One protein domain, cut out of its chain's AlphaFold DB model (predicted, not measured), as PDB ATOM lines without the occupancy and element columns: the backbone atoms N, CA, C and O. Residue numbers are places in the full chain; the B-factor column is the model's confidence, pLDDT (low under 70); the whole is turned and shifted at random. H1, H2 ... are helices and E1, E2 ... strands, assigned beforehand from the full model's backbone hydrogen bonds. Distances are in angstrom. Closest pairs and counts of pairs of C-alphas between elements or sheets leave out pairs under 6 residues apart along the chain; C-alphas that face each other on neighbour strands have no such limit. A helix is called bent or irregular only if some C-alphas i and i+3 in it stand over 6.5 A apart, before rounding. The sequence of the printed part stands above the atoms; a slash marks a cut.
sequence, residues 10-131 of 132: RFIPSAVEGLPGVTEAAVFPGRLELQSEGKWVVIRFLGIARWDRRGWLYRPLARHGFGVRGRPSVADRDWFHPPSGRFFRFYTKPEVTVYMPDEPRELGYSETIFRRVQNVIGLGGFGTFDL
ATOM      1  N   ARG A  10     229.623 150.635 249.287       95.44
ATOM      2  CA  ARG A  10     230.342 151.701 248.577       95.44
ATOM      3  C   ARG A  10     230.958 152.673 249.565       95.44
ATOM      4  O   ARG A  10     230.321 153.012 250.559       95.44
ATOM      5  N   PHE A  11     232.180 153.107 249.296       94.75
ATOM      6  CA  PHE A  11     232.885 154.077 250.124       94.75
ATOM      7  C   PHE A  11     233.991 154.782 249.337       94.75
ATOM      8  O   PHE A  11     234.455 154.300 248.304       94.75
ATOM      9  N   ILE A  12     234.431 155.925 249.857       95.31
ATOM     10  CA  ILE A  12     235.585 156.662 249.342       95.31
ATOM     11  C   ILE A  12     236.810 156.178 250.128       95.31
ATOM     12  O   ILE A  12     236.847 156.381 251.342       95.31
ATOM     13  N   PRO A  13     237.779 155.488 249.503       94.81
ATOM     14  CA  PRO A  13     238.992 155.064 250.196       94.81
ATOM     15  C   PRO A  13     239.864 156.277 250.550       94.81
ATOM     16  O   PRO A  13     239.860 157.275 249.831       94.81
ATOM     17  N   SER A  14     240.641 156.190 251.630       94.50
ATOM     18  CA  SER A  14     241.599 157.252 251.989       94.50
ATOM     19  C   SER A  14     242.780 157.313 251.014       94.50
ATOM     20  O   SER A  14     243.280 158.390 250.698       94.50
ATOM     21  N   ALA A  15     243.196 156.153 250.506       94.12
ATOM     22  CA  ALA A  15     244.207 155.995 249.476       94.12
ATOM     23  C   ALA A  15     244.011 154.666 248.734       94.12
ATOM     24  O   ALA A  15     243.413 153.717 249.257       94.12
ATOM     25  N   VAL A  16     244.551 154.581 247.518       96.00
ATOM     26  CA  VAL A  16     244.681 153.324 246.777       96.00
ATOM     27  C   VAL A  16     246.067 153.246 246.154       96.00
ATOM     28  O   VAL A  16     246.506 154.171 245.474       96.00
ATOM     29  N   GLU A  17     246.743 152.123 246.365       96.19
ATOM     30  CA  GLU A  17     248.007 151.795 245.705       96.19
ATOM     31  C   GLU A  17     247.780 150.743 244.615       96.19
ATOM     32  O   GLU A  17     246.872 149.917 244.705       96.19
ATOM     33  N   GLY A  18     248.617 150.761 243.575       94.00
ATOM     34  CA  GLY A  18     248.553 149.801 242.464       94.00
ATOM     35  C   GLY A  18     247.517 150.121 241.380       94.00
ATOM     36  O   GLY A  18     247.558 149.514 240.310       94.00
ATOM     37  N   LEU A  19     246.636 151.101 241.611       93.50
ATOM     38  CA  LEU A  19     245.718 151.654 240.612       93.50
ATOM     39  C   LEU A  19     245.575 153.177 240.822       93.50
ATOM     40  O   LEU A  19     245.042 153.587 241.852       93.50
ATOM     41  N   PRO A  20     246.055 154.026 239.894       92.00
ATOM     42  CA  PRO A  20     246.011 155.476 240.067       92.00
ATOM     43  C   PRO A  20     244.592 156.044 239.920       92.00
ATOM     44  O   PRO A  20     243.715 155.442 239.299       92.00
ATOM     45  N   GLY A  21     244.376 157.235 240.487       92.50
ATOM     46  CA  GLY A  21     243.174 158.039 240.243       92.50
ATOM     47  C   GLY A  21     241.869 157.442 240.772       92.50
ATOM     48  O   GLY A  21     240.809 157.768 240.240       92.50
ATOM     49  N   VAL A  22     241.935 156.553 241.771       95.81
ATOM     50  CA  VAL A  22     240.736 155.937 242.350       95.81
ATOM     51  C   VAL A  22     240.013 156.920 243.268       95.81
ATOM     52  O   VAL A  22     240.605 157.440 244.210       95.81
ATOM     53  N   THR A  23     238.724 157.138 243.009       95.75
ATOM     54  CA  THR A  23     237.861 158.055 243.774       95.75
ATOM     55  C   THR A  23     236.810 157.338 244.612       95.75
ATOM     56  O   THR A  23     236.379 157.860 245.635       95.75
ATOM     57  N   GLU A  24     236.389 156.145 244.197       96.62
ATOM     58  CA  GLU A  24     235.347 155.371 244.871       96.62
ATOM     59  C   GLU A  24     235.668 153.876 244.782       96.62
ATOM     60  O   GLU A  24     236.162 153.386 243.761       96.62
ATOM     61  N   ALA A  25     235.364 153.145 245.851       97.12
ATOM     62  CA  ALA A  25     235.429 151.695 245.908       97.12
ATOM     63  C   ALA A  25     234.042 151.116 246.203       97.12
ATOM     64  O   ALA A  25     233.345 151.555 247.117       97.12
ATOM     65  N   ALA A  26     233.661 150.088 245.449       96.88
ATOM     66  CA  ALA A  26     232.440 149.328 245.646       96.88
ATOM     67  C   ALA A  26     232.771 147.839 245.801       96.88
ATOM     68  O   ALA A  26     233.317 147.198 244.904       96.88
ATOM     69  N   VAL A  27     232.437 147.272 246.954       96.81
ATOM     70  CA  VAL A  27     232.647 145.861 247.271       96.81
ATOM     71  C   VAL A  27     231.331 145.120 247.100       96.81
ATOM     72  O   VAL A  27     230.308 145.500 247.664       96.81
ATOM     73  N   PHE A  28     231.379 144.032 246.343       96.31
ATOM     74  CA  PHE A  28     230.291 143.086 246.145       96.31
ATOM     75  C   PHE A  28     230.758 141.685 246.562       96.31
ATOM     76  O   PHE A  28     231.963 141.418 246.565       96.31
ATOM     77  N   PRO A  29     229.841 140.734 246.809       95.19
ATOM     78  CA  PRO A  29     230.198 139.388 247.242       95.19
ATOM     79  C   PRO A  29     231.234 138.680 246.357       95.19
ATOM     80  O   PRO A  29     232.106 137.980 246.856       95.19
ATOM     81  N   GLY A  30     231.184 138.877 245.037       93.81
ATOM     82  CA  GLY A  30     232.088 138.210 244.089       93.81
ATOM     83  C   GLY A  30     233.108 139.109 243.389       93.81
ATOM     84  O   GLY A  30     233.831 138.622 242.509       93.81
ATOM     85  N   ARG A  31     233.135 140.412 243.686       96.06
ATOM     86  CA  ARG A  31     233.978 141.373 242.966       96.06
ATOM     87  C   ARG A  31     234.198 142.667 243.740       96.06
ATOM     88  O   ARG A  31     233.359 143.079 244.530       96.06
ATOM     89  N   LEU A  32     235.297 143.327 243.417       97.31
ATOM     90  CA  LEU A  32     235.590 144.704 243.779       97.31
ATOM     91  C   LEU A  32     235.481 145.556 242.514       97.31
ATOM     92  O   LEU A  32     236.000 145.172 241.467       97.31
ATOM     93  N   GLU A  33     234.820 146.698 242.604       97.62
ATOM     94  CA  GLU A  33     234.797 147.709 241.554       97.62
ATOM     95  C   GLU A  33     235.473 148.974 242.086       97.62
ATOM     96  O   GLU A  33     235.178 149.422 243.192       97.62
ATOM     97  N   LEU A  34     236.401 149.531 241.314       96.94
ATOM     98  CA  LEU A  34     237.118 150.758 241.652       96.94
ATOM     99  C   LEU A  34     236.852 151.787 240.563       96.94
ATOM    100  O   LEU A  34     237.100 151.516 239.386       96.94
ATOM    101  N   GLN A  35     236.346 152.954 240.938       96.75
ATOM    102  CA  GLN A  35     236.181 154.061 240.009       96.75
ATOM    103  C   GLN A  35     237.524 154.771 239.858       96.75
ATOM    104  O   GLN A  35     237.967 155.433 240.789       96.75
ATOM    105  N   SER A  36     238.164 154.628 238.702       94.56
ATOM    106  CA  SER A  36     239.443 155.249 238.351       94.56
ATOM    107  C   SER A  36     239.277 156.039 237.055       94.56
ATOM    108  O   SER A  36     238.763 155.510 236.069       94.56
ATOM    109  N   GLU A  37     239.651 157.321 237.064       92.62
ATOM    110  CA  GLU A  37     239.626 158.196 235.873       92.62
ATOM    111  C   GLU A  37     238.267 158.200 235.130       92.62
ATOM    112  O   GLU A  37     238.188 158.206 233.900       92.62
ATOM    113  N   GLY A  38     237.161 158.146 235.880       89.56
ATOM    114  CA  GLY A  38     235.800 158.126 235.326       89.56
ATOM    115  C   GLY A  38     235.346 156.774 234.758       89.56
ATOM    116  O   GLY A  38     234.251 156.686 234.202       89.56
ATOM    117  N   LYS A  39     236.140 155.708 234.911       94.25
ATOM    118  CA  LYS A  39     235.798 154.338 234.502       94.25
ATOM    119  C   LYS A  39     235.765 153.399 235.701       94.25
ATOM    120  O   LYS A  39     236.532 153.541 236.645       94.25
ATOM    121  N   TRP A  40     234.897 152.396 235.633       95.75
ATOM    122  CA  TRP A  40     234.848 151.335 236.635       95.75
ATOM    123  C   TRP A  40     235.782 150.190 236.249       95.75
ATOM    124  O   TRP A  40     235.577 149.510 235.241       95.75
ATOM    125  N   VAL A  41     236.802 149.963 237.071       95.88
ATOM    126  CA  VAL A  41     237.700 148.812 236.985       95.88
ATOM    127  C   VAL A  41     237.116 147.687 237.828       95.88
ATOM    128  O   VAL A  41     236.993 147.811 239.042       95.88
ATOM    129  N   VAL A  42     236.755 146.578 237.180       96.94
ATOM    130  CA  VAL A  42     236.102 145.437 237.838       96.94
ATOM    131  C   VAL A  42     237.103 144.311 238.080       96.94
ATOM    132  O   VAL A  42     237.594 143.676 237.146       96.94
ATOM    133  N   ILE A  43     237.345 143.999 239.348       96.38
ATOM    134  CA  ILE A  43     238.215 142.919 239.808       96.38
ATOM    135  C   ILE A  43     237.343 141.775 240.323       96.38
ATOM    136  O   ILE A  43     236.710 141.862 241.374       96.38
ATOM    137  N   ARG A  44     237.309 140.659 239.591       96.06
ATOM    138  CA  ARG A  44     236.551 139.465 239.995       96.06
ATOM    139  C   ARG A  44     237.353 138.628 240.984       96.06
ATOM    140  O   ARG A  44     238.436 138.146 240.651       96.06
ATOM    141  N   PHE A  45     236.772 138.351 242.146       95.44
ATOM    142  CA  PHE A  45     237.419 137.584 243.212       95.44
ATOM    143  C   PHE A  45     237.835 136.183 242.775       95.44
ATOM    144  O   PHE A  45     238.953 135.766 243.045       95.44
ATOM    145  N   LEU A  46     237.010 135.493 241.982       92.25
ATOM    146  CA  LEU A  46     237.350 134.171 241.443       92.25
ATOM    147  C   LEU A  46     238.645 134.161 240.602       92.25
ATOM    148  O   LEU A  46     239.310 133.125 240.494       92.25
ATOM    149  N   GLY A  47     238.998 135.301 239.995       91.12
ATOM    150  CA  GLY A  47     240.215 135.467 239.201       91.12
ATOM    151  C   GLY A  47     241.481 135.607 240.046       91.12
ATOM    152  O   GLY A  47     242.526 135.109 239.636       91.12
ATOM    153  N   ILE A  48     241.370 136.223 241.227       94.38
ATOM    154  CA  ILE A  48     242.502 136.549 242.114       94.38
ATOM    155  C   ILE A  48     242.591 135.654 243.358       94.38
ATOM    156  O   ILE A  48     243.600 135.663 244.055       94.38
ATOM    157  N   ALA A  49     241.548 134.871 243.641       93.38
ATOM    158  CA  ALA A  49     241.456 134.038 244.830       93.38
ATOM    159  C   ALA A  49     242.616 133.035 244.929       93.38
ATOM    160  O   ALA A  49     242.863 132.244 244.010       93.38
ATOM    161  N   ARG A  50     243.283 133.024 246.085       92.19
ATOM    162  CA  ARG A  50     244.261 132.016 246.493       92.19
ATOM    163  C   ARG A  50     243.528 130.895 247.224       92.19
ATOM    164  O   ARG A  50     242.927 131.100 248.275       92.19
ATOM    165  N   TRP A  51     243.561 129.710 246.627       87.81
ATOM    166  CA  TRP A  51     242.949 128.504 247.177       87.81
ATOM    167  C   TRP A  51     243.987 127.756 248.007       87.81
ATOM    168  O   TRP A  51     245.144 127.649 247.599       87.81
ATOM    169  N   ASP A  52     243.576 127.226 249.154       80.19
ATOM    170  CA  ASP A  52     244.414 126.320 249.927       80.19
ATOM    171  C   ASP A  52     244.650 124.999 249.160       80.19
ATOM    172  O   ASP A  52     244.032 124.712 248.128       80.19
ATOM    173  N   ARG A  53     245.567 124.161 249.660       68.94
ATOM    174  CA  ARG A  53     246.006 122.929 248.972       68.94
ATOM    175  C   ARG A  53     244.880 121.932 248.667       68.94
ATOM    176  O   ARG A  53     245.079 121.074 247.812       68.94
ATOM    177  N   ARG A  54     243.723 122.010 249.333       70.88
ATOM    178  CA  ARG A  54     242.540 121.178 249.033       70.88
ATOM    179  C   ARG A  54     241.446 121.947 248.284       70.88
ATOM    180  O   ARG A  54     240.634 121.330 247.601       70.88
ATOM    181  N   GLY A  55     241.457 123.277 248.342       69.50
ATOM    182  CA  GLY A  55     240.473 124.154 247.725       69.50
ATOM    183  C   GLY A  55     240.537 124.221 246.204       69.50
ATOM    184  O   GLY A  55     239.524 124.496 245.566       69.50
ATOM    185  N   TRP A  56     241.681 123.912 245.586       72.00
ATOM    186  CA  TRP A  56     241.812 123.941 244.121       72.00
ATOM    187  C   TRP A  56     240.810 123.020 243.402       72.00
ATOM    188  O   TRP A  56     240.415 123.331 242.277       72.00
ATOM    189  N   LEU A  57     240.344 121.950 244.061       78.06
ATOM    190  CA  LEU A  57     239.296 121.051 243.562       78.06
ATOM    191  C   LEU A  57     237.925 121.740 243.457       78.06
ATOM    192  O   LEU A  57     237.130 121.413 242.580       78.06
ATOM    193  N   TYR A  58     237.653 122.731 244.309       78.81
ATOM    194  CA  TYR A  58     236.414 123.512 244.277       78.81
ATOM    195  C   TYR A  58     236.463 124.661 243.265       78.81
ATOM    196  O   TYR A  58     235.416 125.168 242.865       78.81
ATOM    197  N   ARG A  59     237.651 125.053 242.794       80.56
ATOM    198  CA  ARG A  59     237.811 126.108 241.784       80.56
ATOM    199  C   ARG A  59     237.070 125.826 240.468       80.56
ATOM    200  O   ARG A  59     236.377 126.732 240.002       80.56
ATOM    201  N   PRO A  60     237.175 124.638 239.835       81.56
ATOM    202  CA  PRO A  60     236.388 124.342 238.640       81.56
ATOM    203  C   PRO A  60     234.886 124.304 238.939       81.56
ATOM    204  O   PRO A  60     234.116 124.819 238.137       81.56
ATOM    205  N   LEU A  61     234.462 123.792 240.098       81.50
ATOM    206  CA  LEU A  61     233.048 123.782 240.495       81.50
ATOM    207  C   LEU A  61     232.485 125.207 240.626       81.50
ATOM    208  O   LEU A  61     231.422 125.505 240.087       81.50
ATOM    209  N   ALA A  62     233.241 126.115 241.243       82.31
ATOM    210  CA  ALA A  62     232.870 127.522 241.354       82.31
ATOM    211  C   ALA A  62     232.739 128.204 239.980       82.31
ATOM    212  O   ALA A  62     231.842 129.021 239.781       82.31
ATOM    213  N   ARG A  63     233.582 127.837 239.003       80.88
ATOM    214  CA  ARG A  63     233.474 128.335 237.617       80.88
ATOM    215  C   ARG A  63     232.200 127.875 236.904       80.88
ATOM    216  O   ARG A  63     231.728 128.593 236.034       80.88
ATOM    217  N   HIS A  64     231.649 126.723 237.283       82.50
ATOM    218  CA  HIS A  64     230.411 126.174 236.719       82.50
ATOM    219  C   HIS A  64     229.156 126.575 237.514       82.50
ATOM    220  O   HIS A  64     228.081 126.038 237.273       82.50
ATOM    221  N   GLY A  65     229.270 127.515 238.462       79.69
ATOM    222  CA  GLY A  65     228.119 128.070 239.179       79.69
ATOM    223  C   GLY A  65     227.702 127.316 240.446       79.69
ATOM    224  O   GLY A  65     226.721 127.701 241.069       79.69
ATOM    225  N   PHE A  66     228.462 126.315 240.904       79.25
ATOM    226  CA  PHE A  66     228.157 125.568 242.141       79.25
ATOM    227  C   PHE A  66     228.489 126.327 243.445       79.25
ATOM    228  O   PHE A  66     228.502 125.739 244.532       79.25
ATOM    229  N   GLY A  67     228.763 127.630 243.345       80.44
ATOM    230  CA  GLY A  67     229.191 128.476 244.456       80.44
ATOM    231  C   GLY A  67     230.658 128.272 244.853       80.44
ATOM    232  O   GLY A  67     231.303 127.280 244.507       80.44
ATOM    233  N   VAL A  68     231.207 129.245 245.580       82.31
ATOM    234  CA  VAL A  68     232.587 129.207 246.083       82.31
ATOM    235  C   VAL A  68     232.601 128.498 247.436       82.31
ATOM    236  O   VAL A  68     231.841 128.844 248.337       82.31
ATOM    237  N   ARG A  69     233.461 127.485 247.582       79.62
ATOM    238  CA  ARG A  69     233.610 126.686 248.809       79.62
ATOM    239  C   ARG A  69     235.047 126.727 249.314       79.62
ATOM    240  O   ARG A  69     235.971 126.937 248.540       79.62
ATOM    241  N   GLY A  70     235.232 126.507 250.614       77.69
ATOM    242  CA  GLY A  70     236.561 126.484 251.237       77.69
ATOM    243  C   GLY A  70     237.131 127.858 251.598       77.69
ATOM    244  O   GLY A  70     238.259 127.915 252.065       77.69
ATOM    245  N   ARG A  71     236.360 128.945 251.423       85.81
ATOM    246  CA  ARG A  71     236.745 130.321 251.791       85.81
ATOM    247  C   ARG A  71     238.138 130.723 251.281       85.81
ATOM    248  O   ARG A  71     238.980 131.119 252.085       85.81
ATOM    249  N   PRO A  72     238.403 130.629 249.964       92.06
ATOM    250  CA  PRO A  72     239.689 131.045 249.426       92.06
ATOM    251  C   PRO A  72     239.905 132.544 249.671       92.06
ATOM    252  O   PRO A  72     238.972 133.347 249.540       92.06
ATOM    253  N   SER A  73     241.135 132.916 250.018       94.00
ATOM    254  CA  SER A  73     241.482 134.301 250.329       94.00
ATOM    255  C   SER A  73     241.633 135.119 249.051       94.00
ATOM    256  O   SER A  73     242.251 134.662 248.089       94.00
ATOM    257  N   VAL A  74     241.093 136.334 249.026       96.06
ATOM    258  CA  VAL A  74     241.185 137.249 247.865       96.06
ATOM    259  C   VAL A  74     242.060 138.467 248.131       96.06
ATOM    260  O   VAL A  74     242.476 139.143 247.190       96.06
ATOM    261  N   ALA A  75     242.327 138.730 249.405       96.56
ATOM    262  CA  ALA A  75     243.139 139.833 249.867       96.56
ATOM    263  C   ALA A  75     243.798 139.489 251.203       96.56
ATOM    264  O   ALA A  75     243.233 138.726 251.997       96.56
ATOM    265  N   ASP A  76     244.945 140.104 251.452       96.19
ATOM    266  CA  ASP A  76     245.470 140.293 252.800       96.19
ATOM    267  C   ASP A  76     244.804 141.523 253.430       96.19
ATOM    268  O   ASP A  76     244.362 142.426 252.715       96.19
ATOM    269  N   ARG A  77     244.721 141.582 254.755       94.06
ATOM    270  CA  ARG A  77     244.199 142.743 255.478       94.06
ATOM    271  C   ARG A  77     245.064 143.075 256.683       94.06
ATOM    272  O   ARG A  77     245.676 142.181 257.264       94.06
ATOM    273  N   ASP A  78     245.029 144.339 257.078       92.12
ATOM    274  CA  ASP A  78     245.629 144.802 258.326       92.12
ATOM    275  C   ASP A  78     244.699 145.797 259.026       92.12
ATOM    276  O   ASP A  78     244.219 146.767 258.428       92.12
ATOM    277  N   TRP A  79     244.419 145.517 260.298       82.94
ATOM    278  CA  TRP A  79     243.548 146.303 261.166       82.94
ATOM    279  C   TRP A  79     244.311 147.146 262.202       82.94
ATOM    280  O   TRP A  79     243.747 148.101 262.743       82.94
ATOM    281  N   PHE A  80     245.574 146.825 262.491       79.00
ATOM    282  CA  PHE A  80     246.316 147.347 263.650       79.00
ATOM    283  C   PHE A  80     246.877 148.761 263.448       79.00
ATOM    284  O   PHE A  80     247.573 149.299 264.309       79.00
ATOM    285  N   HIS A  81     246.517 149.398 262.341       76.62
ATOM    286  CA  HIS A  81     246.844 150.779 262.034       76.62
ATOM    287  C   HIS A  81     245.724 151.752 262.462       76.62
ATOM    288  O   HIS A  81     244.571 151.346 262.671       76.62
ATOM    289  N   PRO A  82     246.027 153.065 262.573       75.19
ATOM    290  CA  PRO A  82     244.998 154.106 262.615       75.19
ATOM    291  C   PRO A  82     243.975 153.916 261.477       75.19
ATOM    292  O   PRO A  82     244.350 153.340 260.459       75.19
ATOM    293  N   PRO A  83     242.714 154.383 261.600       73.81
ATOM    294  CA  PRO A  83     241.641 154.074 260.647       73.81
ATOM    295  C   PRO A  83     242.025 154.185 259.163       73.81
ATOM    296  O   PRO A  83     241.857 153.209 258.436       73.81
ATOM    297  N   SER A  84     242.650 155.291 258.750       77.06
ATOM    298  CA  SER A  84     243.156 155.504 257.384       77.06
ATOM    299  C   SER A  84     244.317 154.598 256.965       77.06
ATOM    300  O   SER A  84     244.530 154.386 255.778       77.06
ATOM    301  N   GLY A  85     245.073 154.044 257.909       83.31
ATOM    302  CA  GLY A  85     246.158 153.100 257.639       83.31
ATOM    303  C   GLY A  85     245.703 151.644 257.534       83.31
ATOM    304  O   GLY A  85     246.507 150.787 257.177       83.31
ATOM    305  N   ARG A  86     244.435 151.339 257.840       91.62
ATOM    306  CA  ARG A  86     243.871 149.991 257.681       91.62
ATOM    307  C   ARG A  86     243.642 149.714 256.209       91.62
ATOM    308  O   ARG A  86     243.166 150.594 255.494       91.62
ATOM    309  N   PHE A  87     243.906 148.496 255.756       94.94
ATOM    310  CA  PHE A  87     243.815 148.202 254.327       94.94
ATOM    311  C   PHE A  87     243.366 146.780 254.006       94.94
ATOM    312  O   PHE A  87     243.435 145.871 254.833       94.94
ATOM    313  N   PHE A  88     242.961 146.605 252.748       96.88
ATOM    314  CA  PHE A  88     242.865 145.318 252.067       96.88
ATOM    315  C   PHE A  88     243.788 145.326 250.849       96.88
ATOM    316  O   PHE A  88     243.628 146.154 249.952       96.88
ATOM    317  N   ARG A  89     244.739 144.394 250.797       97.44
ATOM    318  CA  ARG A  89     245.646 144.194 249.664       97.44
ATOM    319  C   ARG A  89     245.167 143.018 248.829       97.44
ATOM    320  O   ARG A  89     245.370 141.863 249.195       97.44
ATOM    321  N   PHE A  90     244.514 143.313 247.714       97.44
ATOM    322  CA  PHE A  90     243.959 142.316 246.807       97.44
ATOM    323  C   PHE A  90     245.057 141.666 245.964       97.44
ATOM    324  O   PHE A  90     245.954 142.336 245.455       97.44
ATOM    325  N   TYR A  91     244.942 140.354 245.748       96.44
ATOM    326  CA  TYR A  91     245.930 139.545 245.018       96.44
ATOM    327  C   TYR A  91     245.903 139.733 243.487       96.44
ATOM    328  O   TYR A  91     246.141 138.790 242.724       96.44
ATOM    329  N   THR A  92     245.562 140.930 243.016       95.38
ATOM    330  CA  THR A  92     245.655 141.327 241.608       95.38
ATOM    331  C   THR A  92     247.113 141.374 241.137       95.38
ATOM    332  O   THR A  92     248.051 141.245 241.921       95.38
ATOM    333  N   LYS A  93     247.318 141.535 239.825       93.19
ATOM    334  CA  LYS A  93     248.638 141.783 239.229       93.19
ATOM    335  C   LYS A  93     248.540 143.004 238.301       93.19
ATOM    336  O   LYS A  93     247.920 142.857 237.248       93.19
ATOM    337  N   PRO A  94     249.120 144.169 238.654       92.25
ATOM    338  CA  PRO A  94     249.802 144.471 239.923       92.25
ATOM    339  C   PRO A  94     248.865 144.365 241.141       92.25
ATOM    340  O   PRO A  94     247.642 144.415 240.988       92.25
ATOM    341  N   GLU A  95     249.427 144.155 242.335       94.75
ATOM    342  CA  GLU A  95     248.647 144.121 243.582       94.75
ATOM    343  C   GLU A  95     247.996 145.486 243.822       94.75
ATOM    344  O   GLU A  95     248.619 146.519 243.585       94.75
ATOM    345  N   VAL A  96     246.738 145.480 244.260       97.06
ATOM    346  CA  VAL A  96     245.970 146.696 244.547       97.06
ATOM    347  C   VAL A  96     245.678 146.737 246.039       97.06
ATOM    348  O   VAL A  96     245.024 145.834 246.568       97.06
ATOM    349  N   THR A  97     246.142 147.788 246.711       97.38
ATOM    350  CA  THR A  97     245.887 148.017 248.139       97.38
ATOM    351  C   THR A  97     244.845 149.114 248.288       97.38
ATOM    352  O   THR A  97     245.056 150.226 247.817       97.38
ATOM    353  N   VAL A  98     243.726 148.811 248.946       96.94
ATOM    354  CA  VAL A  98     242.656 149.772 249.239       96.94
ATOM    355  C   VAL A  98     242.695 150.114 250.720       96.94
ATOM    356  O   VAL A  98     242.484 149.232 251.557       96.94
ATOM    357  N   TYR A  99     242.935 151.383 251.035       95.56
ATOM    358  CA  TYR A  99     242.956 151.886 252.403       95.56
ATOM    359  C   TYR A  99     241.562 152.335 252.839       95.56
ATOM    360  O   TYR A  99     240.779 152.878 252.052       95.56
ATOM    361  N   MET A 100     241.229 152.075 254.098       93.81
ATOM    362  CA  MET A 100     239.926 152.409 254.658       93.81
ATOM    363  C   MET A 100     239.774 153.920 254.834       93.81
ATOM    364  O   MET A 100     240.770 154.610 255.067       93.81
ATOM    365  N   PRO A 101     238.548 154.453 254.710       92.19
ATOM    366  CA  PRO A 101     238.284 155.844 255.047       92.19
ATOM    367  C   PRO A 101     238.601 156.117 256.516       92.19
ATOM    368  O   PRO A 101     238.583 155.215 257.359       92.19
ATOM    369  N   ASP A 102     238.831 157.387 256.831       88.31
ATOM    370  CA  ASP A 102     238.809 157.820 258.218       88.31
ATOM    371  C   ASP A 102     237.390 157.664 258.779       88.31
ATOM    372  O   ASP A 102     236.409 158.146 258.211       88.31
ATOM    373  N   GLU A 103     237.291 156.975 259.912       86.00
ATOM    374  CA  GLU A 103     236.038 156.741 260.624       86.00
ATOM    375  C   GLU A 103     236.131 157.334 262.039       86.00
ATOM    376  O   GLU A 103     237.227 157.377 262.619       86.00
ATOM    377  N   PRO A 104     235.005 157.778 262.631       84.69
ATOM    378  CA  PRO A 104     234.981 158.229 264.017       84.69
ATOM    379  C   PRO A 104     235.556 157.166 264.960       84.69
ATOM    380  O   PRO A 104     235.228 155.987 264.859       84.69
ATOM    381  N   ARG A 105     236.390 157.581 265.920       76.50
ATOM    382  CA  ARG A 105     237.031 156.652 266.874       76.50
ATOM    383  C   ARG A 105     236.040 155.935 267.792       76.50
ATOM    384  O   ARG A 105     236.365 154.879 268.317       76.50
ATOM    385  N   GLU A 106     234.870 156.530 267.992       81.81
ATOM    386  CA  GLU A 106     233.799 156.006 268.843       81.81
ATOM    387  C   GLU A 106     232.965 154.922 268.147       81.81
ATOM    388  O   GLU A 106     232.161 154.258 268.797       81.81
ATOM    389  N   LEU A 107     233.157 154.722 266.836       84.00
ATOM    390  CA  LEU A 107     232.422 153.725 266.069       84.00
ATOM    391  C   LEU A 107     232.806 152.311 266.532       84.00
ATOM    392  O   LEU A 107     233.989 151.954 266.581       84.00
ATOM    393  N   GLY A 108     231.812 151.481 266.851       81.88
ATOM    394  CA  GLY A 108     232.060 150.099 267.249       81.88
ATOM    395  C   GLY A 108     232.646 149.286 266.092       81.88
ATOM    396  O   GLY A 108     232.283 149.487 264.936       81.88
ATOM    397  N   TYR A 109     233.516 148.307 266.376       80.31
ATOM    398  CA  TYR A 109     234.156 147.487 265.330       80.31
ATOM    399  C   TYR A 109     233.160 146.894 264.321       80.31
ATOM    400  O   TYR A 109     233.412 146.900 263.117       80.31
ATOM    401  N   SER A 110     232.013 146.404 264.799       83.94
ATOM    402  CA  SER A 110     230.954 145.817 263.968       83.94
ATOM    403  C   SER A 110     230.345 146.783 262.954       83.94
ATOM    404  O   SER A 110     229.781 146.332 261.961       83.94
ATOM    405  N   GLU A 111     230.454 148.083 263.207       85.81
ATOM    406  CA  GLU A 111     229.867 149.151 262.399       85.81
ATOM    407  C   GLU A 111     230.864 149.704 261.370       85.81
ATOM    408  O   GLU A 111     230.455 150.352 260.408       85.81
ATOM    409  N   THR A 112     232.155 149.393 261.537       90.25
ATOM    410  CA  THR A 112     233.237 149.892 260.676       90.25
ATOM    411  C   THR A 112     233.112 149.374 259.251       90.25
ATOM    412  O   THR A 112     232.749 148.214 259.007       90.25
ATOM    413  N   ILE A 113     233.492 150.212 258.290       92.25
ATOM    414  CA  ILE A 113     233.571 149.857 256.873       92.25
ATOM    415  C   ILE A 113     234.476 148.643 256.692       92.25
ATOM    416  O   ILE A 113     234.114 147.726 255.965       92.25
ATOM    417  N   PHE A 114     235.580 148.547 257.431       92.56
ATOM    418  CA  PHE A 114     236.461 147.379 257.378       92.56
ATOM    419  C   PHE A 114     235.731 146.068 257.702       92.56
ATOM    420  O   PHE A 114     235.881 145.071 256.989       92.56
ATOM    421  N   ARG A 115     234.917 146.041 258.766       92.75
ATOM    422  CA  ARG A 115     234.146 144.843 259.119       92.75
ATOM    423  C   ARG A 115     233.037 144.575 258.105       92.75
ATOM    424  O   ARG A 115     232.802 143.416 257.758       92.75
ATOM    425  N   ARG A 116     232.394 145.618 257.586       94.12
ATOM    426  CA  ARG A 116     231.366 145.501 256.540       94.12
ATOM    427  C   ARG A 116     231.942 144.948 255.235       94.12
ATOM    428  O   ARG A 116     231.361 144.019 254.684       94.12
ATOM    429  N   VAL A 117     233.132 145.386 254.814       94.81
ATOM    430  CA  VAL A 117     233.869 144.818 253.668       94.81
ATOM    431  C   VAL A 117     234.085 143.317 253.855       94.81
ATOM    432  O   VAL A 117     233.764 142.539 252.956       94.81
ATOM    433  N   GLN A 118     234.567 142.881 255.026       94.88
ATOM    434  CA  GLN A 118     234.745 141.450 255.306       94.88
ATOM    435  C   GLN A 118     233.433 140.672 255.198       94.88
ATOM    436  O   GLN A 118     233.419 139.577 254.635       94.88
ATOM    437  N   ASN A 119     232.342 141.220 255.741       94.56
ATOM    438  CA  ASN A 119     231.035 140.576 255.694       94.56
ATOM    439  C   ASN A 119     230.577 140.402 254.242       94.56
ATOM    440  O   ASN A 119     230.215 139.290 253.860       94.56
ATOM    441  N   VAL A 120     230.671 141.454 253.420       95.00
ATOM    442  CA  VAL A 120     230.292 141.408 251.999       95.00
ATOM    443  C   VAL A 120     231.128 140.377 251.237       95.00
ATOM    444  O   VAL A 120     230.562 139.531 250.552       95.00
ATOM    445  N   ILE A 121     232.458 140.370 251.396       95.12
ATOM    446  CA  ILE A 121     233.341 139.358 250.778       95.12
ATOM    447  C   ILE A 121     232.942 137.942 251.230       95.12
ATOM    448  O   ILE A 121     232.867 137.012 250.419       95.12
ATOM    449  N   GLY A 122     232.633 137.785 252.520       92.94
ATOM    450  CA  GLY A 122     232.188 136.532 253.119       92.94
ATOM    451  C   GLY A 122     230.888 135.990 252.524       92.94
ATOM    452  O   GLY A 122     230.774 134.775 252.341       92.94
ATOM    453  N   LEU A 123     229.940 136.859 252.150       92.44
ATOM    454  CA  LEU A 123     228.693 136.463 251.478       92.44
ATOM    455  C   LEU A 123     228.951 135.772 250.131       92.44
ATOM    456  O   LEU A 123     228.166 134.923 249.716       92.44
ATOM    457  N   GLY A 124     230.063 136.082 249.460       90.69
ATOM    458  CA  GLY A 124     230.448 135.433 248.205       90.69
ATOM    459  C   GLY A 124     231.153 134.093 248.377       90.69
ATOM    460  O   GLY A 124     231.558 133.489 247.384       90.69
ATOM    461  N   GLY A 125     231.337 133.632 249.618       91.94
ATOM    462  CA  GLY A 125     232.099 132.428 249.935       91.94
ATOM    463  C   GLY A 125     233.616 132.629 249.898       91.94
ATOM    464  O   GLY A 125     234.344 131.639 249.915       91.94
ATOM    465  N   PHE A 126     234.093 133.877 249.855       94.38
ATOM    466  CA  PHE A 126     235.513 134.236 249.891       94.38
ATOM    467  C   PHE A 126     235.957 134.636 251.301       94.38
ATOM    468  O   PHE A 126     235.142 134.884 252.189       94.38
ATOM    469  N   GLY A 127     237.271 134.683 251.511       94.31
ATOM    470  CA  GLY A 127     237.886 135.153 252.745       94.31
ATOM    471  C   GLY A 127     238.950 136.219 252.506       94.31
ATOM    472  O   GLY A 127     239.311 136.544 251.373       94.31
ATOM    473  N   THR A 128     239.483 136.735 253.603       94.88
ATOM    474  CA  THR A 128     240.671 137.590 253.640       94.88
ATOM    475  C   THR A 128     241.649 136.999 254.642       94.88
ATOM    476  O   THR A 128     241.207 136.433 255.644       94.88
ATOM    477  N   PHE A 129     242.944 137.136 254.397       93.31
ATOM    478  CA  PHE A 129     243.978 136.683 255.320       93.31
ATOM    479  C   PHE A 129     244.409 137.830 256.239       93.31
ATOM    480  O   PHE A 129     244.659 138.929 255.753       93.31
ATOM    481  N   ASP A 130     244.445 137.590 257.551       90.94
ATOM    482  CA  ASP A 130     244.882 138.587 258.537       90.94
ATOM    483  C   ASP A 130     246.407 138.630 258.611       90.94
ATOM    484  O   ASP A 130     247.037 137.579 258.746       90.94
ATOM    485  N   LEU A 131     246.996 139.824 258.521       88.38
ATOM    486  CA  LEU A 131     248.443 140.023 258.666       88.38
ATOM    487  C   LEU A 131     248.882 140.332 260.107       88.38
ATOM    488  O   LEU A 131     250.086 140.345 260.370       88.38
TER     489      LEU A 131
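This is residues 10 to 131 of the 132 residues of an uncharacterized protein of Planctomycetaceae bacterium SCGC AG-212-F19 (UniProt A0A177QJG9). Two small sheets stand opposite each other, offset and only partly face to face, and helix H3 lies beside strand E1 of the three-stranded sheet and over one face of the four-stranded one. Residues 10 to 21 cross between the sheets along one side, H1 grazes both sheets, and H2 lies out at one end, farthest from the mean of the C-alphas. The printed part has 122 residues with three named helices and seven named strands, in the order E1 E2 E3 H1 H2 E4 E5 E6 H3 E7. One sheet runs E1 E2 E3, antiparallel, the other E6 E5 E4 E7, mixed; the class is mixed, helices and strands. The whole is compact, with a radius of gyration of the C-alphas of 14.4 A and spans of 42 by 33 by 20 A.

Residues 10 to 11 pair antiparallel with residues 25 to 26 of E1, residues 22 to 28. E1, E2 (31 to 36) and E3 (39 to 44) form a meander, each strand the antiparallel neighbour of the one before; N 26 and O 33 are 2.8 A apart, N 34 and O 41 2.9 A. H1, residues 45 to 48, only grazes both sheets; its closest C-alpha pair with H2, residues 55 to 63, is Leu 46 and Arg 63 at 8.0 A, close but not clearly touching. E4 (73 to 78), E5 (87 to 90) and E6 (96 to 99) form a second meander, with N 89 and O 76 2.8 A apart and N 98 and O 88 2.8 A. Residues 16 to 17 pair antiparallel with residues 97 to 98 of E6. H3, residues 113 to 123, is on this sheet in two layers, a helix on one face, at a height over the sheet of 9.9 A; it runs along the strands, at 17 degrees to E4 on the local plane. The closest C-alphas of E1 and H3, Phe 28 and Val 120, are 6.1 A apart. E7, residues 127 to 130, is parallel to E4, with N 129 and O 75 2.9 A apart. E6, H3 and E7 form a split strand-helix-strand unit, two strands of one sheet that are not neighbours, joined through a helix, with E5 and E4 between them in the sheet, and its crossover is right-handed. Every O i to N i+4 pair is within hydrogen-bond range in H3, 3 of 5 in H2, and H1 is too short for one.

E1 begins at C-alpha 22, (240.736, 155.937, 242.350), and is 17.0 A long; E2 measures 15.6 A, E3 15.9 A and E4 13.8 A. H2, 13.0 A, is irregular, but only just: C-alphas 57 and 60 are 6.6 A apart. H3 begins at C-alpha 113, (233.571, 149.857, 256.873), and is 15.2 A long. E7 ends at C-alpha 130, (244.882, 138.587, 258.537).

The two C-alphas farthest apart, those of His 64 and Glu 106, are 44.0 A apart. The printed part has no cut. The link from E6 to H3, 13 residues, is long. The mean pLDDT of the printed part is 90.0; residues 53 and 55 are under 70.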